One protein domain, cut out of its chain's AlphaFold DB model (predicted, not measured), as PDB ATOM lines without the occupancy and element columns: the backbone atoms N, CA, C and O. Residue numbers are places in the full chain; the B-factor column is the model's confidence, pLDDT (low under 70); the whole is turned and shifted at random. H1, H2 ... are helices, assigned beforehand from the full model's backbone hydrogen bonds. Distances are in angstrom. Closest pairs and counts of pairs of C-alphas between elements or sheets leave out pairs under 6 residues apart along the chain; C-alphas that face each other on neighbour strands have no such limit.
ATOM      1  N   PRO A  48     189.802 144.820 149.831       87.94
ATOM      2  CA  PRO A  48     189.344 145.202 151.162       87.94
ATOM      3  C   PRO A  48     189.715 146.652 151.472       87.94
ATOM      4  O   PRO A  48     190.852 147.069 151.264       87.94
ATOM      5  N   ARG A  49     188.758 147.415 151.995       89.75
ATOM      6  CA  ARG A  49     188.922 148.823 152.382       89.75
ATOM      7  C   ARG A  49     189.056 149.008 153.889       89.75
ATOM      8  O   ARG A  49     189.300 150.122 154.347       89.75
ATOM      9  N   LEU A  50     188.864 147.939 154.658       94.44
ATOM     10  CA  LEU A  50     188.991 147.962 156.110       94.44
ATOM     11  C   LEU A  50     190.445 147.781 156.534       94.44
ATOM     12  O   LEU A  50     191.213 147.045 155.918       94.44
ATOM     13  N   SER A  51     190.791 148.421 157.642       94.50
ATOM     14  CA  SER A  51     192.101 148.302 158.283       94.50
ATOM     15  C   SER A  51     191.942 147.742 159.691       94.50
ATOM     16  O   SER A  51     190.912 147.946 160.332       94.50
ATOM     17  N   SER A  52     192.937 146.998 160.174       95.69
ATOM     18  CA  SER A  52     192.909 146.462 161.537       95.69
ATOM     19  C   SER A  52     193.251 147.560 162.544       95.69
ATOM     20  O   SER A  52     194.252 148.262 162.399       95.69
ATOM     21  N   CYS A  53     192.414 147.716 163.568       96.12
ATOM     22  CA  CYS A  53     192.658 148.648 164.659       96.12
ATOM     23  C   CYS A  53     193.774 148.121 165.580       96.12
ATOM     24  O   CYS A  53     193.629 147.021 166.116       96.12
ATOM     25  N   PRO A  54     194.824 148.908 165.875       96.12
ATOM     26  CA  PRO A  54     195.940 148.450 166.705       96.12
ATOM     27  C   PRO A  54     195.549 148.177 168.166       96.12
ATOM     28  O   PRO A  54     196.180 147.356 168.822       96.12
ATOM     29  N   ALA A  55     194.497 148.821 168.685       94.75
ATOM     30  CA  ALA A  55     194.063 148.632 170.073       94.75
ATOM     31  C   ALA A  55     193.204 147.379 170.294       94.75
ATOM     32  O   ALA A  55     193.228 146.804 171.377       94.75
ATOM     33  N   CYS A  56     192.385 146.983 169.314       94.44
ATOM     34  CA  CYS A  56     191.421 145.890 169.499       94.44
ATOM     35  C   CYS A  56     191.489 144.782 168.446       94.44
ATOM     36  O   CYS A  56     190.707 143.837 168.527       94.44
ATOM     37  N   GLY A  57     192.359 144.904 167.441       94.75
ATOM     38  CA  GLY A  57     192.546 143.940 166.355       94.75
ATOM     39  C   GLY A  57     191.403 143.861 165.336       94.75
ATOM     40  O   GLY A  57     191.573 143.257 164.278       94.75
ATOM     41  N   ARG A  58     190.243 144.473 165.611       93.75
ATOM     42  CA  ARG A  58     189.076 144.430 164.716       93.75
ATOM     43  C   ARG A  58     189.302 145.246 163.453       93.75
ATOM     44  O   ARG A  58     189.956 146.289 163.493       93.75
ATOM     45  N   LEU A  59     188.708 144.782 162.360       94.50
ATOM     46  CA  LEU A  59     188.626 145.546 161.125       94.50
ATOM     47  C   LEU A  59     187.726 146.767 161.329       94.50
ATOM     48  O   LEU A  59     186.724 146.713 162.037       94.50
ATOM     49  N   SER A  60     188.126 147.878 160.729       93.62
ATOM     50  CA  SER A  60     187.451 149.161 160.849       93.62
ATOM     51  C   SER A  60     187.513 149.899 159.525       93.62
ATOM     52  O   SER A  60     188.570 149.989 158.886       93.62
ATOM     53  N   GLY A  61     186.366 150.446 159.129       91.44
ATOM     54  CA  GLY A  61     186.262 151.381 158.010       91.44
ATOM     55  C   GLY A  61     186.257 152.838 158.462       91.44
ATOM     56  O   GLY A  61     186.241 153.738 157.625       91.44
ATOM     57  N   ARG A  62     186.244 153.090 159.779       89.25
ATOM     58  CA  ARG A  62     186.117 154.424 160.385       89.25
ATOM     59  C   ARG A  62     187.255 154.698 161.366       89.25
ATOM     60  O   ARG A  62     187.057 155.070 162.528       89.25
ATOM     61  N   MET A  63     188.478 154.536 160.873       94.25
ATOM     62  CA  MET A  63     189.671 154.959 161.602       94.25
ATOM     63  C   MET A  63     189.668 156.479 161.763       94.25
ATOM     64  O   MET A  63     189.364 157.216 160.826       94.25
ATOM     65  N   GLY A  64     189.969 156.952 162.967       91.19
ATOM     66  CA  GLY A  64     190.121 158.385 163.212       91.19
ATOM     67  C   GLY A  64     191.552 158.836 162.998       91.19
ATOM     68  O   GLY A  64     192.435 158.049 162.662       91.19
ATOM     69  N   ARG A  65     191.778 160.132 163.213       91.88
ATOM     70  CA  ARG A  65     193.092 160.766 163.021       91.88
ATOM     71  C   ARG A  65     194.163 160.225 163.969       91.88
ATOM     72  O   ARG A  65     195.339 160.283 163.653       91.88
ATOM     73  N   ASP A  66     193.732 159.708 165.109       91.69
ATOM     74  CA  ASP A  66     194.536 159.047 166.133       91.69
ATOM     75  C   ASP A  66     194.925 157.604 165.768       91.69
ATOM     76  O   ASP A  66     195.668 156.967 166.506       91.69
ATOM     77  N   GLY A  67     194.432 157.070 164.645       93.88
ATOM     78  CA  GLY A  67     194.752 155.715 164.200       93.88
ATOM     79  C   GLY A  67     194.012 154.615 164.962       93.88
ATOM     80  O   GLY A  67     194.368 153.446 164.837       93.88
ATOM     81  N   PHE A  68     192.965 154.951 165.719       96.25
ATOM     82  CA  PHE A  68     192.098 153.977 166.385       96.25
ATOM     83  C   PHE A  68     190.732 153.887 165.701       96.25
ATOM     84  O   PHE A  68     190.305 154.802 164.992       96.25
ATOM     85  N   CYS A  69     190.022 152.777 165.902       96.56
ATOM     86  CA  CYS A  69     188.638 152.665 165.452       96.56
ATOM     87  C   CYS A  69     187.698 153.474 166.352       96.56
ATOM     88  O   CYS A  69     187.986 153.742 167.525       96.56
ATOM     89  N   GLU A  70     186.544 153.840 165.805       96.12
ATOM     90  CA  GLU A  70     185.532 154.610 166.525       96.12
ATOM     91  C   GLU A  70     185.059 153.922 167.826       96.12
ATOM     92  O   GLU A  70     185.025 154.595 168.861       96.12
ATOM     93  N   PRO A  71     184.810 152.594 167.869       97.00
ATOM     94  CA  PRO A  71     184.512 151.905 169.124       97.00
ATOM     95  C   PRO A  71     185.587 152.066 170.210       97.00
ATOM     96  O   PRO A  71     185.256 152.253 171.380       97.00
ATOM     97  N   CYS A  72     186.874 152.012 169.852       97.06
ATOM     98  CA  CYS A  72     187.964 152.188 170.815       97.06
ATOM     99  C   CYS A  72     187.981 153.606 171.392       97.06
ATOM    100  O   CYS A  72     188.076 153.755 172.609       97.06
ATOM    101  N   ARG A  73     187.788 154.631 170.552       96.56
ATOM    102  CA  ARG A  73     187.650 156.016 171.022       96.56
ATOM    103  C   ARG A  73     186.483 156.188 171.987       96.56
ATOM    104  O   ARG A  73     186.632 156.834 173.018       96.56
ATOM    105  N   ARG A  74     185.321 155.599 171.687       96.81
ATOM    106  CA  ARG A  74     184.145 155.706 172.570       96.81
ATOM    107  C   ARG A  74     184.332 154.971 173.893       96.81
ATOM    108  O   ARG A  74     183.876 155.476 174.911       96.81
ATOM    109  N   ARG A  75     185.048 153.841 173.910       97.00
ATOM    110  CA  ARG A  75     185.441 153.169 175.161       97.00
ATOM    111  C   ARG A  75     186.386 154.025 176.000       97.00
ATOM    112  O   ARG A  75     186.165 154.138 177.200       97.00
ATOM    113  N   ALA A  76     187.390 154.643 175.377       96.75
ATOM    114  CA  ALA A  76     188.297 155.559 176.068       96.75
ATOM    115  C   ALA A  76     187.528 156.750 176.664       96.75
ATOM    116  O   ALA A  76     187.627 157.016 177.858       96.75
ATOM    117  N   GLN A  77     186.651 157.372 175.870       96.94
ATOM    118  CA  GLN A  77     185.783 158.453 176.334       96.94
ATOM    119  C   GLN A  77     184.878 158.024 177.500       96.94
ATOM    120  O   GLN A  77     184.685 158.780 178.449       96.94
ATOM    121  N   LEU A  78     184.298 156.822 177.444       96.69
ATOM    122  CA  LEU A  78     183.467 156.300 178.528       96.69
ATOM    123  C   LEU A  78     184.279 156.135 179.820       96.69
ATOM    124  O   LEU A  78     183.819 156.551 180.882       96.69
ATOM    125  N   ALA A  79     185.494 155.587 179.720       97.12
ATOM    126  CA  ALA A  79     186.399 155.427 180.852       97.12
ATOM    127  C   ALA A  79     186.782 156.776 181.485       97.12
ATOM    128  O   ALA A  79     186.735 156.907 182.705       97.12
ATOM    129  N   GLU A  80     187.070 157.800 180.676       97.88
ATOM    130  CA  GLU A  80     187.334 159.164 181.163       97.88
ATOM    131  C   GLU A  80     186.133 159.750 181.917       97.88
ATOM    132  O   GLU A  80     186.279 160.324 182.998       97.88
ATOM    133  N   VAL A  81     184.920 159.585 181.377       96.81
ATOM    134  CA  VAL A  81     183.699 160.057 182.044       96.81
ATOM    135  C   VAL A  81     183.488 159.322 183.368       96.81
ATOM    136  O   VAL A  81     183.144 159.964 184.360       96.81
ATOM    137  N   HIS A  82     183.719 158.009 183.415       95.25
ATOM    138  CA  HIS A  82     183.616 157.221 184.647       95.25
ATOM    139  C   HIS A  82     184.647 157.645 185.694       95.25
ATOM    140  O   HIS A  82     184.279 157.837 186.853       95.25
ATOM    141  N   ALA A  83     185.899 157.876 185.293       97.19
ATOM    142  CA  ALA A  83     186.926 158.408 186.183       97.19
ATOM    143  C   ALA A  83     186.491 159.755 186.777       97.19
ATOM    144  O   ALA A  83     186.565 159.960 187.989       97.19
ATOM    145  N   LYS A  84     185.915 160.644 185.952       96.75
ATOM    146  CA  LYS A  84     185.436 161.937 186.445       96.75
ATOM    147  C   LYS A  84     184.255 161.820 187.404       96.75
ATOM    148  O   LYS A  84     184.159 162.590 188.357       96.75
ATOM    149  N   ILE A  85     183.349 160.875 187.162       94.31
ATOM    150  CA  ILE A  85     182.255 160.577 188.093       94.31
ATOM    151  C   ILE A  85     182.828 160.109 189.432       94.31
ATOM    152  O   ILE A  85     182.385 160.612 190.459       94.31
ATOM    153  N   ALA A  86     183.822 159.217 189.437       93.88
ATOM    154  CA  ALA A  86     184.447 158.732 190.668       93.88
ATOM    155  C   ALA A  86     185.068 159.875 191.492       93.88
ATOM    156  O   ALA A  86     184.831 159.964 192.697       93.88
ATOM    157  N   GLU A  87     185.772 160.807 190.840       95.50
ATOM    158  CA  GLU A  87     186.293 162.015 191.497       95.50
ATOM    159  C   GLU A  87     185.181 162.869 192.124       95.50
ATOM    160  O   GLU A  87     185.320 163.347 193.247       95.50
ATOM    161  N   LEU A  88     184.063 163.066 191.415       94.12
ATOM    162  CA  LEU A  88     182.932 163.846 191.923       94.12
ATOM    163  C   LEU A  88     182.219 163.139 193.083       94.12
ATOM    164  O   LEU A  88     181.834 163.785 194.053       94.12
ATOM    165  N   MET A  89     182.069 161.818 193.005       91.94
ATOM    166  CA  MET A  89     181.468 160.994 194.056       91.94
ATOM    167  C   MET A  89     182.276 161.037 195.359       91.94
ATOM    168  O   MET A  89     181.691 161.020 196.443       91.94
ATOM    169  N   ALA A  90     183.606 161.153 195.270       92.94
ATOM    170  CA  ALA A  90     184.479 161.306 196.434       92.94
ATOM    171  C   ALA A  90     184.226 162.613 197.210       92.94
ATOM    172  O   ALA A  90     184.507 162.678 198.405       92.94
ATOM    173  N   LEU A  91     183.664 163.635 196.553       92.94
ATOM    174  CA  LEU A  91     183.307 164.919 197.165       92.94
ATOM    175  C   LEU A  91     181.935 164.905 197.852       92.94
ATOM    176  O   LEU A  91     181.633 165.834 198.599       92.94
ATOM    177  N   LEU A  92     181.097 163.902 197.577       90.06
ATOM    178  CA  LEU A  92     179.809 163.737 198.248       90.06
ATOM    179  C   LEU A  92     179.999 163.098 199.629       90.06
ATOM    180  O   LEU A  92     180.873 162.231 199.777       90.06
ATOM    181  N   PRO A  93     179.170 163.471 200.621       90.88
ATOM    182  CA  PRO A  93     179.174 162.811 201.913       90.88
ATOM    183  C   PRO A  93     178.627 161.375 201.803       90.88
ATOM    184  O   PRO A  93     177.967 161.035 200.810       90.88
ATOM    185  N   PRO A  94     178.918 160.513 202.793       88.69
ATOM    186  CA  PRO A  94     178.618 159.083 202.724       88.69
ATOM    187  C   PRO A  94     177.144 158.754 202.452       88.69
ATOM    188  O   PRO A  94     176.859 157.841 201.681       88.69
ATOM    189  N   GLU A  95     176.207 159.512 203.019       87.25
ATOM    190  CA  GLU A  95     174.767 159.286 202.867       87.25
ATOM    191  C   GLU A  95     174.268 159.515 201.430       87.25
ATOM    192  O   GLU A  95     173.506 158.717 200.878       87.25
ATOM    193  N   GLU A  96     174.756 160.570 200.776       86.81
ATOM    194  CA  GLU A  96     174.431 160.863 199.378       86.81
ATOM    195  C   GLU A  96     175.108 159.856 198.447       86.81
ATOM    196  O   GLU A  96     174.524 159.425 197.451       86.81
ATOM    197  N   ARG A  97     176.329 159.430 198.791       87.25
ATOM    198  CA  ARG A  97     177.063 158.410 198.040       87.25
ATOM    199  C   ARG A  97     176.332 157.065 198.046       87.25
ATOM    200  O   ARG A  97     176.155 156.487 196.976       87.25
ATOM    201  N   ALA A  98     175.834 156.633 199.206       86.75
ATOM    202  CA  ALA A  98     175.096 155.377 199.365       86.75
ATOM    203  C   ALA A  98     173.856 155.299 198.456       86.75
ATOM    204  O   ALA A  98     173.540 154.241 197.916       86.75
ATOM    205  N   THR A  99     173.184 156.430 198.214       85.56
ATOM    206  CA  THR A  99     172.020 156.495 197.312       85.56
ATOM    207  C   THR A  99     172.402 156.201 195.855       85.56
ATOM    208  O   THR A  99     171.688 155.499 195.135       85.56
ATOM    209  N   TYR A 100     173.550 156.710 195.405       83.50
ATOM    210  CA  TYR A 100     174.048 156.442 194.053       83.50
ATOM    211  C   TYR A 100     174.615 155.028 193.900       83.50
ATOM    212  O   TYR A 100     174.497 154.457 192.821       83.50
ATOM    213  N   GLU A 101     175.223 154.473 194.949       83.75
ATOM    214  CA  GLU A 101     175.705 153.085 194.961       83.75
ATOM    215  C   GLU A 101     174.531 152.095 194.897       83.75
ATOM    216  O   GLU A 101     174.547 151.170 194.088       83.75
ATOM    217  N   ALA A 102     173.459 152.338 195.660       82.94
ATOM    218  CA  ALA A 102     172.268 151.486 195.666       82.94
ATOM    219  C   ALA A 102     171.546 151.431 194.307       82.94
ATOM    220  O   ALA A 102     170.955 150.412 193.959       82.94
ATOM    221  N   THR A 103     171.609 152.513 193.528       79.75
ATOM    222  CA  THR A 103     170.944 152.624 192.217       79.75
ATOM    223  C   THR A 103     171.854 152.269 191.040       79.75
ATOM    224  O   THR A 103     171.417 152.315 189.892       79.75
ATOM    225  N   GLU A 104     173.113 151.888 191.281       72.44
ATOM    226  CA  GLU A 104     174.078 151.596 190.216       72.44
ATOM    227  C   GLU A 104     173.678 150.382 189.368       72.44
ATOM    228  O   GLU A 104     173.819 150.413 188.144       72.44
ATOM    229  N   ALA A 105     173.109 149.352 189.998       63.25
ATOM    230  CA  ALA A 105     172.636 148.147 189.316       63.25
ATOM    231  C   ALA A 105     171.440 148.400 188.378       63.25
ATOM    232  O   ALA A 105     171.207 147.621 187.461       63.25
ATOM    233  N   GLU A 106     170.704 149.498 188.563       73.12
ATOM    234  CA  GLU A 106     169.571 149.874 187.704       73.12
ATOM    235  C   GLU A 106     170.021 150.634 186.441       73.12
ATOM    236  O   GLU A 106     169.217 150.930 185.553       73.12
ATOM    237  N   VAL A 107     171.315 150.962 186.331       67.44
ATOM    238  CA  VAL A 107     171.872 151.748 185.223       67.44
ATOM    239  C   VAL A 107     172.236 150.840 184.051       67.44
ATOM    240  O   VAL A 107     173.401 150.673 183.693       67.44
ATOM    241  N   GLU A 108     171.225 150.291 183.386       72.81
ATOM    242  CA  GLU A 108     171.418 149.613 182.107       72.81
ATOM    243  C   GLU A 108     171.000 150.501 180.933       72.81
ATOM    244  O   GLU A 108     169.894 151.036 180.852       72.81
ATOM    245  N   SER A 109     171.912 150.665 179.974       78.31
ATOM    246  CA  SER A 109     171.583 151.281 178.691       78.31
ATOM    247  C   SER A 109     171.041 150.221 177.743       78.31
ATOM    248  O   SER A 109     171.659 149.172 177.563       78.31
ATOM    249  N   ARG A 110     169.935 150.519 177.053       84.44
ATOM    250  CA  ARG A 110     169.440 149.667 175.963       84.44
ATOM    251  C   ARG A 110     170.550 149.419 174.934       84.44
ATOM    252  O   ARG A 110     171.028 150.361 174.289       84.44
ATOM    253  N   ARG A 111     170.872 148.145 174.711       87.25
ATOM    254  CA  ARG A 111     171.813 147.689 173.682       87.25
ATOM    255  C   ARG A 111     171.064 147.146 172.473       87.25
ATOM    256  O   ARG A 111     170.194 146.291 172.604       87.25
ATOM    257  N   ASP A 112     171.407 147.654 171.295       89.25
ATOM    258  CA  ASP A 112     170.986 147.037 170.040       89.25
ATOM    259  C   ASP A 112     171.774 145.731 169.846       89.25
ATOM    260  O   ASP A 112     172.982 145.712 170.119       89.25
ATOM    261  N   PRO A 113     171.129 144.647 169.384       93.81
ATOM    262  CA  PRO A 113     171.823 143.401 169.098       93.81
ATOM    263  C   PRO A 113     172.824 143.589 167.956       93.81
ATOM    264  O   PRO A 113     172.631 144.407 167.053       93.81
ATOM    265  N   MET A 114     173.895 142.800 167.987       94.56
ATOM    266  CA  MET A 114     174.866 142.780 166.898       94.56
ATOM    267  C   MET A 114     174.244 142.144 165.647       94.56
ATOM    268  O   MET A 114     173.507 141.162 165.777       94.56
ATOM    269  N   PRO A 115     174.545 142.657 164.439       95.56
ATOM    270  CA  PRO A 115     174.089 142.044 163.199       95.56
ATOM    271  C   PRO A 115     174.523 140.571 163.101       95.56
ATOM    272  O   PRO A 115     175.688 140.263 163.387       95.56
ATOM    273  N   PRO A 116     173.628 139.658 162.682       94.62
ATOM    274  CA  PRO A 116     173.989 138.263 162.472       94.62
ATOM    275  C   PRO A 116     174.976 138.127 161.301       94.62
ATOM    276  O   PRO A 116     174.987 138.986 160.413       94.62
ATOM    277  N   PRO A 117     175.792 137.060 161.275       93.69
ATOM    278  CA  PRO A 117     176.710 136.814 160.170       93.69
ATOM    279  C   PRO A 117     175.946 136.665 158.843       93.69
ATOM    280  O   PRO A 117     174.839 136.115 158.825       93.69
ATOM    281  N   PRO A 118     176.516 137.132 157.718       94.00
ATOM    282  CA  PRO A 118     175.856 137.050 156.428       94.00
ATOM    283  C   PRO A 118     175.799 135.591 155.948       94.00
ATOM    284  O   PRO A 118     176.742 134.826 156.174       94.00
ATOM    285  N   PRO A 119     174.739 135.179 155.234       93.12
ATOM    286  CA  PRO A 119     174.722 133.884 154.572       93.12
ATOM    287  C   PRO A 119     175.731 133.890 153.415       93.12
ATOM    288  O   PRO A 119     175.598 134.659 152.466       93.12
ATOM    289  N   THR A 120     176.749 133.031 153.485       92.62
ATOM    290  CA  THR A 120     177.827 132.962 152.476       92.62
ATOM    291  C   THR A 120     177.826 131.672 151.656       92.62
ATOM    292  O   THR A 120     178.617 131.528 150.720       92.62
ATOM    293  N   ALA A 121     176.932 130.734 151.975       92.31
ATOM    294  CA  ALA A 121     176.824 129.458 151.280       92.31
ATOM    295  C   ALA A 121     176.494 129.659 149.791       92.31
ATOM    296  O   ALA A 121     175.603 130.425 149.432       92.31
ATOM    297  N   GLY A 122     177.238 128.975 148.918       90.50
ATOM    298  CA  GLY A 122     177.055 129.044 147.463       90.50
ATOM    299  C   GLY A 122     177.532 130.343 146.799       90.50
ATOM    300  O   GLY A 122     177.498 130.440 145.572       90.50
ATOM    301  N   LEU A 123     178.009 131.331 147.564       93.50
ATOM    302  CA  LEU A 123     178.531 132.573 147.001       93.50
ATOM    303  C   LEU A 123     179.910 132.377 146.365       93.50
ATOM    304  O   LEU A 123     180.736 131.584 146.822       93.50
ATOM    305  N   SER A 124     180.188 133.169 145.328       93.88
ATOM    306  CA  SER A 124     181.551 133.315 144.816       93.88
ATOM    307  C   SER A 124     182.438 133.979 145.867       93.88
ATOM    308  O   SER A 124     181.950 134.699 146.741       93.88
ATOM    309  N   TYR A 125     183.758 133.808 145.750       93.94
ATOM    310  CA  TYR A 125     184.701 134.478 146.650       93.94
ATOM    311  C   TYR A 125     184.453 135.993 146.719       93.94
ATOM    312  O   TYR A 125     184.417 136.558 147.805       93.94
ATOM    313  N   TYR A 126     184.237 136.636 145.566       94.62
ATOM    314  CA  TYR A 126     183.954 138.071 145.485       94.62
ATOM    315  C   TYR A 126     182.706 138.458 146.289       94.62
ATOM    316  O   TYR A 126     182.751 139.383 147.098       94.62
ATOM    317  N   ALA A 127     181.593 137.747 146.077       94.88
ATOM    318  CA  ALA A 127     180.337 138.038 146.759       94.88
ATOM    319  C   ALA A 127     180.443 137.785 148.269       94.88
ATOM    320  O   ALA A 127     179.955 138.593 149.054       94.88
ATOM    321  N   ARG A 128     181.146 136.717 148.668       95.31
ATOM    322  CA  ARG A 128     181.439 136.421 150.071       95.31
ATOM    323  C   ARG A 128     182.270 137.526 150.723       95.31
ATOM    324  O   ARG A 128     181.837 138.071 151.727       95.31
ATOM    325  N   ALA A 129     183.396 137.911 150.122       94.62
ATOM    326  CA  ALA A 129     184.278 138.940 150.676       94.62
ATOM    327  C   ALA A 129     183.571 140.303 150.813       94.62
ATOM    328  O   ALA A 129     183.750 140.999 151.806       94.62
ATOM    329  N   ARG A 130     182.713 140.662 149.845       95.12
ATOM    330  CA  ARG A 130     181.855 141.858 149.923       95.12
ATOM    331  C   ARG A 130     180.850 141.784 151.073       95.12
ATOM    332  O   ARG A 130     180.619 142.790 151.735       95.12
ATOM    333  N   ALA A 131     180.220 140.626 151.266       95.81
ATOM    334  CA  ALA A 131     179.236 140.425 152.324       95.81
ATOM    335  C   ALA A 131     179.888 140.444 153.714       95.81
ATOM    336  O   ALA A 131     179.355 141.075 154.620       95.81
ATOM    337  N   GLU A 132     181.051 139.806 153.859       95.19
ATOM    338  CA  GLU A 132     181.864 139.822 155.080       95.19
ATOM    339  C   GLU A 132     182.311 141.250 155.426       95.19
ATOM    340  O   GLU A 132     182.103 141.699 156.547       95.19
ATOM    341  N   GLU A 133     182.829 142.015 154.459       95.44
ATOM    342  CA  GLU A 133     183.220 143.413 154.689       95.44
ATOM    343  C   GLU A 133     182.030 144.297 155.104       95.44
ATOM    344  O   GLU A 133     182.130 145.102 156.032       95.44
ATOM    345  N   ALA A 134     180.883 144.143 154.436       95.31
ATOM    346  CA  ALA A 134     179.668 144.875 154.783       95.31
ATOM    347  C   ALA A 134     179.153 144.510 156.186       95.31
ATOM    348  O   ALA A 134     178.653 145.378 156.904       95.31
ATOM    349  N   HIS A 135     179.287 143.243 156.582       96.06
ATOM    350  CA  HIS A 135     178.935 142.774 157.920       96.06
ATOM    351  C   HIS A 135     179.849 143.372 158.992       96.06
ATOM    352  O   HIS A 135     179.333 143.912 159.967       96.06
ATOM    353  N   GLU A 136     181.167 143.384 158.779       95.62
ATOM    354  CA  GLU A 136     182.119 144.017 159.703       95.62
ATOM    355  C   GLU A 136     181.795 145.503 159.923       95.62
ATOM    356  O   GLU A 136     181.731 145.969 161.062       95.62
ATOM    357  N   LEU A 137     181.484 146.241 158.851       95.81
ATOM    358  CA  LEU A 137     181.045 147.638 158.939       95.81
ATOM    359  C   LEU A 137     179.741 147.800 159.733       95.81
ATOM    360  O   LEU A 137     179.621 148.714 160.552       95.81
ATOM    361  N   ALA A 138     178.765 146.920 159.509       96.00
ATOM    362  CA  ALA A 138     177.499 146.946 160.236       96.00
ATOM    363  C   ALA A 138     177.698 146.633 161.728       96.00
ATOM    364  O   ALA A 138     177.076 147.262 162.590       96.00
ATOM    365  N   CYS A 139     178.587 145.691 162.051       95.81
ATOM    366  CA  CYS A 139     178.984 145.389 163.419       95.81
ATOM    367  C   CYS A 139     179.691 146.579 164.080       95.81
ATOM    368  O   CYS A 139     179.343 146.938 165.208       95.81
ATOM    369  N   GLU A 140     180.644 147.216 163.393       96.00
ATOM    370  CA  GLU A 140     181.324 148.420 163.880       96.00
ATOM    371  C   GLU A 140     180.315 149.537 164.195       96.00
ATOM    372  O   GLU A 140     180.388 150.165 165.256       96.00
ATOM    373  N   GLU A 141     179.338 149.758 163.312       95.81
ATOM    374  CA  GLU A 141     178.308 150.781 163.496       95.81
ATOM    375  C   GLU A 141     177.384 150.475 164.681       95.81
ATOM    376  O   GLU A 141     177.146 151.351 165.518       95.81
ATOM    377  N   ALA A 142     176.884 149.239 164.790       96.25
ATOM    378  CA  ALA A 142     176.024 148.825 165.898       96.25
ATOM    379  C   ALA A 142     176.739 148.980 167.250       96.25
ATOM    380  O   ALA A 142     176.189 149.557 168.193       96.25
ATOM    381  N   LEU A 143     178.001 148.546 167.323       96.25
ATOM    382  CA  LEU A 143     178.829 148.695 168.518       96.25
ATOM    383  C   LEU A 143     179.068 150.169 168.860       96.25
ATOM    384  O   LEU A 143     178.918 150.566 170.015       96.25
ATOM    385  N   THR A 144     179.403 150.988 167.863       96.00
ATOM    386  CA  THR A 144     179.594 152.434 168.042       96.00
ATOM    387  C   THR A 144     178.336 153.089 168.598       96.00
ATOM    388  O   THR A 144     178.412 153.851 169.560       96.00
ATOM    389  N   ARG A 145     177.164 152.763 168.045       95.88
ATOM    390  CA  ARG A 145     175.880 153.317 168.489       95.88
ATOM    391  C   ARG A 145     175.580 152.960 169.943       95.88
ATOM    392  O   ARG A 145     175.167 153.834 170.704       95.88
ATOM    393  N   ASN A 146     175.825 151.711 170.333       96.25
ATOM    394  CA  ASN A 146     175.668 151.261 171.716       96.25
ATOM    395  C   ASN A 146     176.614 152.019 172.660       96.25
ATOM    396  O   ASN A 146     176.160 152.584 173.653       96.25
ATOM    397  N   LEU A 147     177.896 152.137 172.305       96.25
ATOM    398  CA  LEU A 147     178.878 152.877 173.105       96.25
ATOM    399  C   LEU A 147     178.542 154.370 173.215       96.25
ATOM    400  O   LEU A 147     178.702 154.961 174.275       96.25
ATOM    401  N   MET A 148     178.030 154.996 172.153       95.31
ATOM    402  CA  MET A 148     177.583 156.392 172.211       95.31
ATOM    403  C   MET A 148     176.410 156.588 173.179       95.31
ATOM    404  O   MET A 148     176.344 157.617 173.855       95.31
ATOM    405  N   ARG A 149     175.488 155.619 173.271       94.94
ATOM    406  CA  ARG A 149     174.398 155.656 174.261       94.94
ATOM    407  C   ARG A 149     174.943 155.547 175.680       94.94
ATOM    408  O   ARG A 149     174.542 156.346 176.521       94.94
ATOM    409  N   GLU A 150     175.882 154.633 175.911       94.75
ATOM    410  CA  GLU A 150     176.548 154.476 177.210       94.75
ATOM    411  C   GLU A 150     177.286 155.760 177.612       94.75
ATOM    412  O   GLU A 150     177.070 156.276 178.706       94.75
ATOM    413  N   VAL A 151     178.058 156.357 176.696       96.19
ATOM    414  CA  VAL A 151     178.731 157.646 176.926       96.19
ATOM    415  C   VAL A 151     177.724 158.737 177.279       96.19
ATOM    416  O   VAL A 151     177.937 159.481 178.233       96.19
ATOM    417  N   LYS A 152     176.605 158.838 176.553       94.88
ATOM    418  CA  LYS A 152     175.565 159.835 176.841       94.88
ATOM    419  C   LYS A 152     174.930 159.613 178.217       94.88
ATOM    420  O   LYS A 152     174.718 160.579 178.949       94.88
ATOM    421  N   ALA A 153     174.631 158.366 178.580       93.12
ATOM    422  CA  ALA A 153     174.082 158.021 179.888       93.12
ATOM    423  C   ALA A 153     175.066 158.375 181.017       93.12
ATOM    424  O   ALA A 153     174.681 159.038 181.985       93.12
ATOM    425  N   ALA A 154     176.345 158.035 180.844       93.94
ATOM    426  CA  ALA A 154     177.415 158.378 181.771       93.94
ATOM    427  C   ALA A 154     177.594 159.901 181.897       93.94
ATOM    428  O   ALA A 154     177.659 160.426 183.005       93.94
ATOM    429  N   GLN A 155     177.569 160.649 180.790       95.81
ATOM    430  CA  GLN A 155     177.619 162.115 180.824       95.81
ATOM    431  C   GLN A 155     176.447 162.709 181.611       95.81
ATOM    432  O   GLN A 155     176.654 163.593 182.438       95.81
ATOM    433  N   LYS A 156     175.227 162.188 181.427       93.56
ATOM    434  CA  LYS A 156     174.065 162.626 182.213       93.56
ATOM    435  C   LYS A 156     174.183 162.285 183.694       93.56
ATOM    436  O   LYS A 156     173.760 163.088 184.521       93.56
ATOM    437  N   ARG A 157     174.784 161.146 184.049       91.44
ATOM    438  CA  ARG A 157     175.127 160.835 185.448       91.44
ATOM    439  C   ARG A 157     176.125 161.854 185.993       91.44
ATOM    440  O   ARG A 157     175.860 162.432 187.042       91.44
ATOM    441  N   LYS A 158     177.204 162.133 185.254       94.94
ATOM    442  CA  LYS A 158     178.207 163.140 185.623       94.94
ATOM    443  C   LYS A 158     177.560 164.495 185.911       94.94
ATOM    444  O   LYS A 158     177.785 165.040 186.982       94.94
ATOM    445  N   GLU A 159     176.703 164.986 185.013       95.44
ATOM    446  CA  GLU A 159     175.971 166.252 185.189       95.44
ATOM    447  C   GLU A 159     175.119 166.271 186.476       95.44
ATOM    448  O   GLU A 159     175.083 167.283 187.177       95.44
ATOM    449  N   ARG A 160     174.440 165.162 186.819       92.38
ATOM    450  CA  ARG A 160     173.631 165.065 188.052       92.38
ATOM    451  C   ARG A 160     174.489 165.117 189.314       92.38
ATOM    452  O   ARG A 160     174.174 165.886 190.222       92.38
ATOM    453  N   VAL A 161     175.569 164.337 189.355       92.12
ATOM    454  CA  VAL A 161     176.500 164.312 190.495       92.12
ATOM    455  C   VAL A 161     177.167 165.679 190.649       92.12
ATOM    456  O   VAL A 161     177.198 166.231 191.743       92.12
ATOM    457  N   GLU A 162     177.617 166.279 189.548       94.62
ATOM    458  CA  GLU A 162     178.225 167.611 189.531       94.62
ATOM    459  C   GLU A 162     177.267 168.688 190.062       94.62
ATOM    460  O   GLU A 162     177.653 169.506 190.900       94.62
ATOM    461  N   LYS A 163     175.990 168.651 189.653       94.12
ATOM    462  CA  LYS A 163     174.953 169.545 190.189       94.12
ATOM    463  C   LYS A 163     174.782 169.373 191.699       94.12
ATOM    464  O   LYS A 163     174.673 170.378 192.400       94.12
ATOM    465  N   LYS A 164     174.778 168.130 192.195       92.25
ATOM    466  CA  LYS A 164     174.638 167.832 193.626       92.25
ATOM    467  C   LYS A 164     175.842 168.332 194.426       92.25
ATOM    468  O   LYS A 164     175.655 169.048 195.405       92.25
ATOM    469  N   VAL A 165     177.061 168.055 193.960       92.81
ATOM    470  CA  VAL A 165     178.299 168.575 194.569       92.81
ATOM    471  C   VAL A 165     178.267 170.102 194.623       92.81
ATOM    472  O   VAL A 165     178.586 170.691 195.654       92.81
ATOM    473  N   ARG A 166     177.838 170.764 193.541       92.75
ATOM    474  CA  ARG A 166     177.720 172.227 193.509       92.75
ATOM    475  C   ARG A 166     176.688 172.748 194.510       92.75
ATOM    476  O   ARG A 166     176.979 173.730 195.176       92.75
ATOM    477  N   SER A 167     175.522 172.108 194.637       90.81
ATOM    478  CA  SER A 167     174.477 172.553 195.575       90.81
ATOM    479  C   SER A 167     174.850 172.410 197.049       90.81
ATOM    480  O   SER A 167     174.210 173.039 197.872       90.81
ATOM    481  N   MET A 168     175.847 171.587 197.385       84.94
ATOM    482  CA  MET A 168     176.314 171.405 198.767       84.94
ATOM    483  C   MET A 168     177.452 172.358 199.150       84.94
ATOM    484  O   MET A 168     177.806 172.456 200.318       84.94
ATOM    485  N   ARG A 169     178.071 173.012 198.158       77.25
ATOM    486  CA  ARG A 169     179.146 173.998 198.352       77.25
ATOM    487  C   ARG A 169     178.631 175.439 198.443       77.25
ATOM    488  O   ARG A 169     179.435 176.335 198.683       77.25
ATOM    489  N   VAL A 170     177.345 175.644 198.162       57.25
ATOM    490  CA  VAL A 170     176.612 176.912 198.299       57.25
ATOM    491  C   VAL A 170     175.817 176.838 199.588       57.25
ATOM    492  O   VAL A 170     175.830 177.846 200.321       57.25
TER     493      VAL A 170
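What this domain is: This is residues 48 to 170 of the 170 residues of an uncharacterized protein of Enterorhabdus sp. P55 (UniProt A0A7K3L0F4). A long straight helix, H3, makes the length of a rod, and a shorter helix, H1, is side by side with part of it, running the same way. After H1 the chain folds back through the short helix H2 near one end of the rod, and an extended stretch without a named element, residues 103 to 124, leads back to the far end, where H3 begins. Residues 48 to 69, before H1, form a looped stretch with a short antiparallel pairing of residues 51 to 52 with 59 to 60. The printed part has 123 residues with three named helices, in the order H1, H2, H3, and no named strand; the class is all helix. It is loose, with a radius of gyration of the C-alphas of 19.8 A, and spans 68 by 30 by 17 A.

Where its parts are: H1, residues 70 to 90, begins with C-alpha 70 at (185.532, 154.610, 166.525) and is 30.7 A long. H2, residues 94 to 102, is 12.2 A long. H3, residues 125 to 168, is 64.4 A long, from C-alpha 125 at (184.701, 134.478, 146.650) to C-alpha 168 at (176.314, 171.405, 198.767).

How they stand to each other: H1 and H3 touch, with their closest C-alphas, those of Pro 71 and Thr 144, 5.1 A apart. They run the same way at a shallow tilt of 16 degrees. H1 and H2 are close but not clearly touching; their closest C-alphas, those of Met 89 and Arg 97, are 6.5 A apart. These two run opposite ways at a shallow tilt of 34 degrees, only just short of steep. H2 and H3 are near each other, with 6 pairs of C-alphas within 10 A. In H1 and H3 every O i to N i+4 pair is within hydrogen-bond range; in H2, 3 of 5 are.

The domain as a whole: The two C-alphas farthest apart, those of Gly 122 and Val 170, are 69.8 A apart. The printed part has no cut. The link from H1 to H2 is tight and that from H2 to H3 is long, with 22 residues. The mean pLDDT of the printed part is 91.9; residues 105, 107 and 170 are under 70.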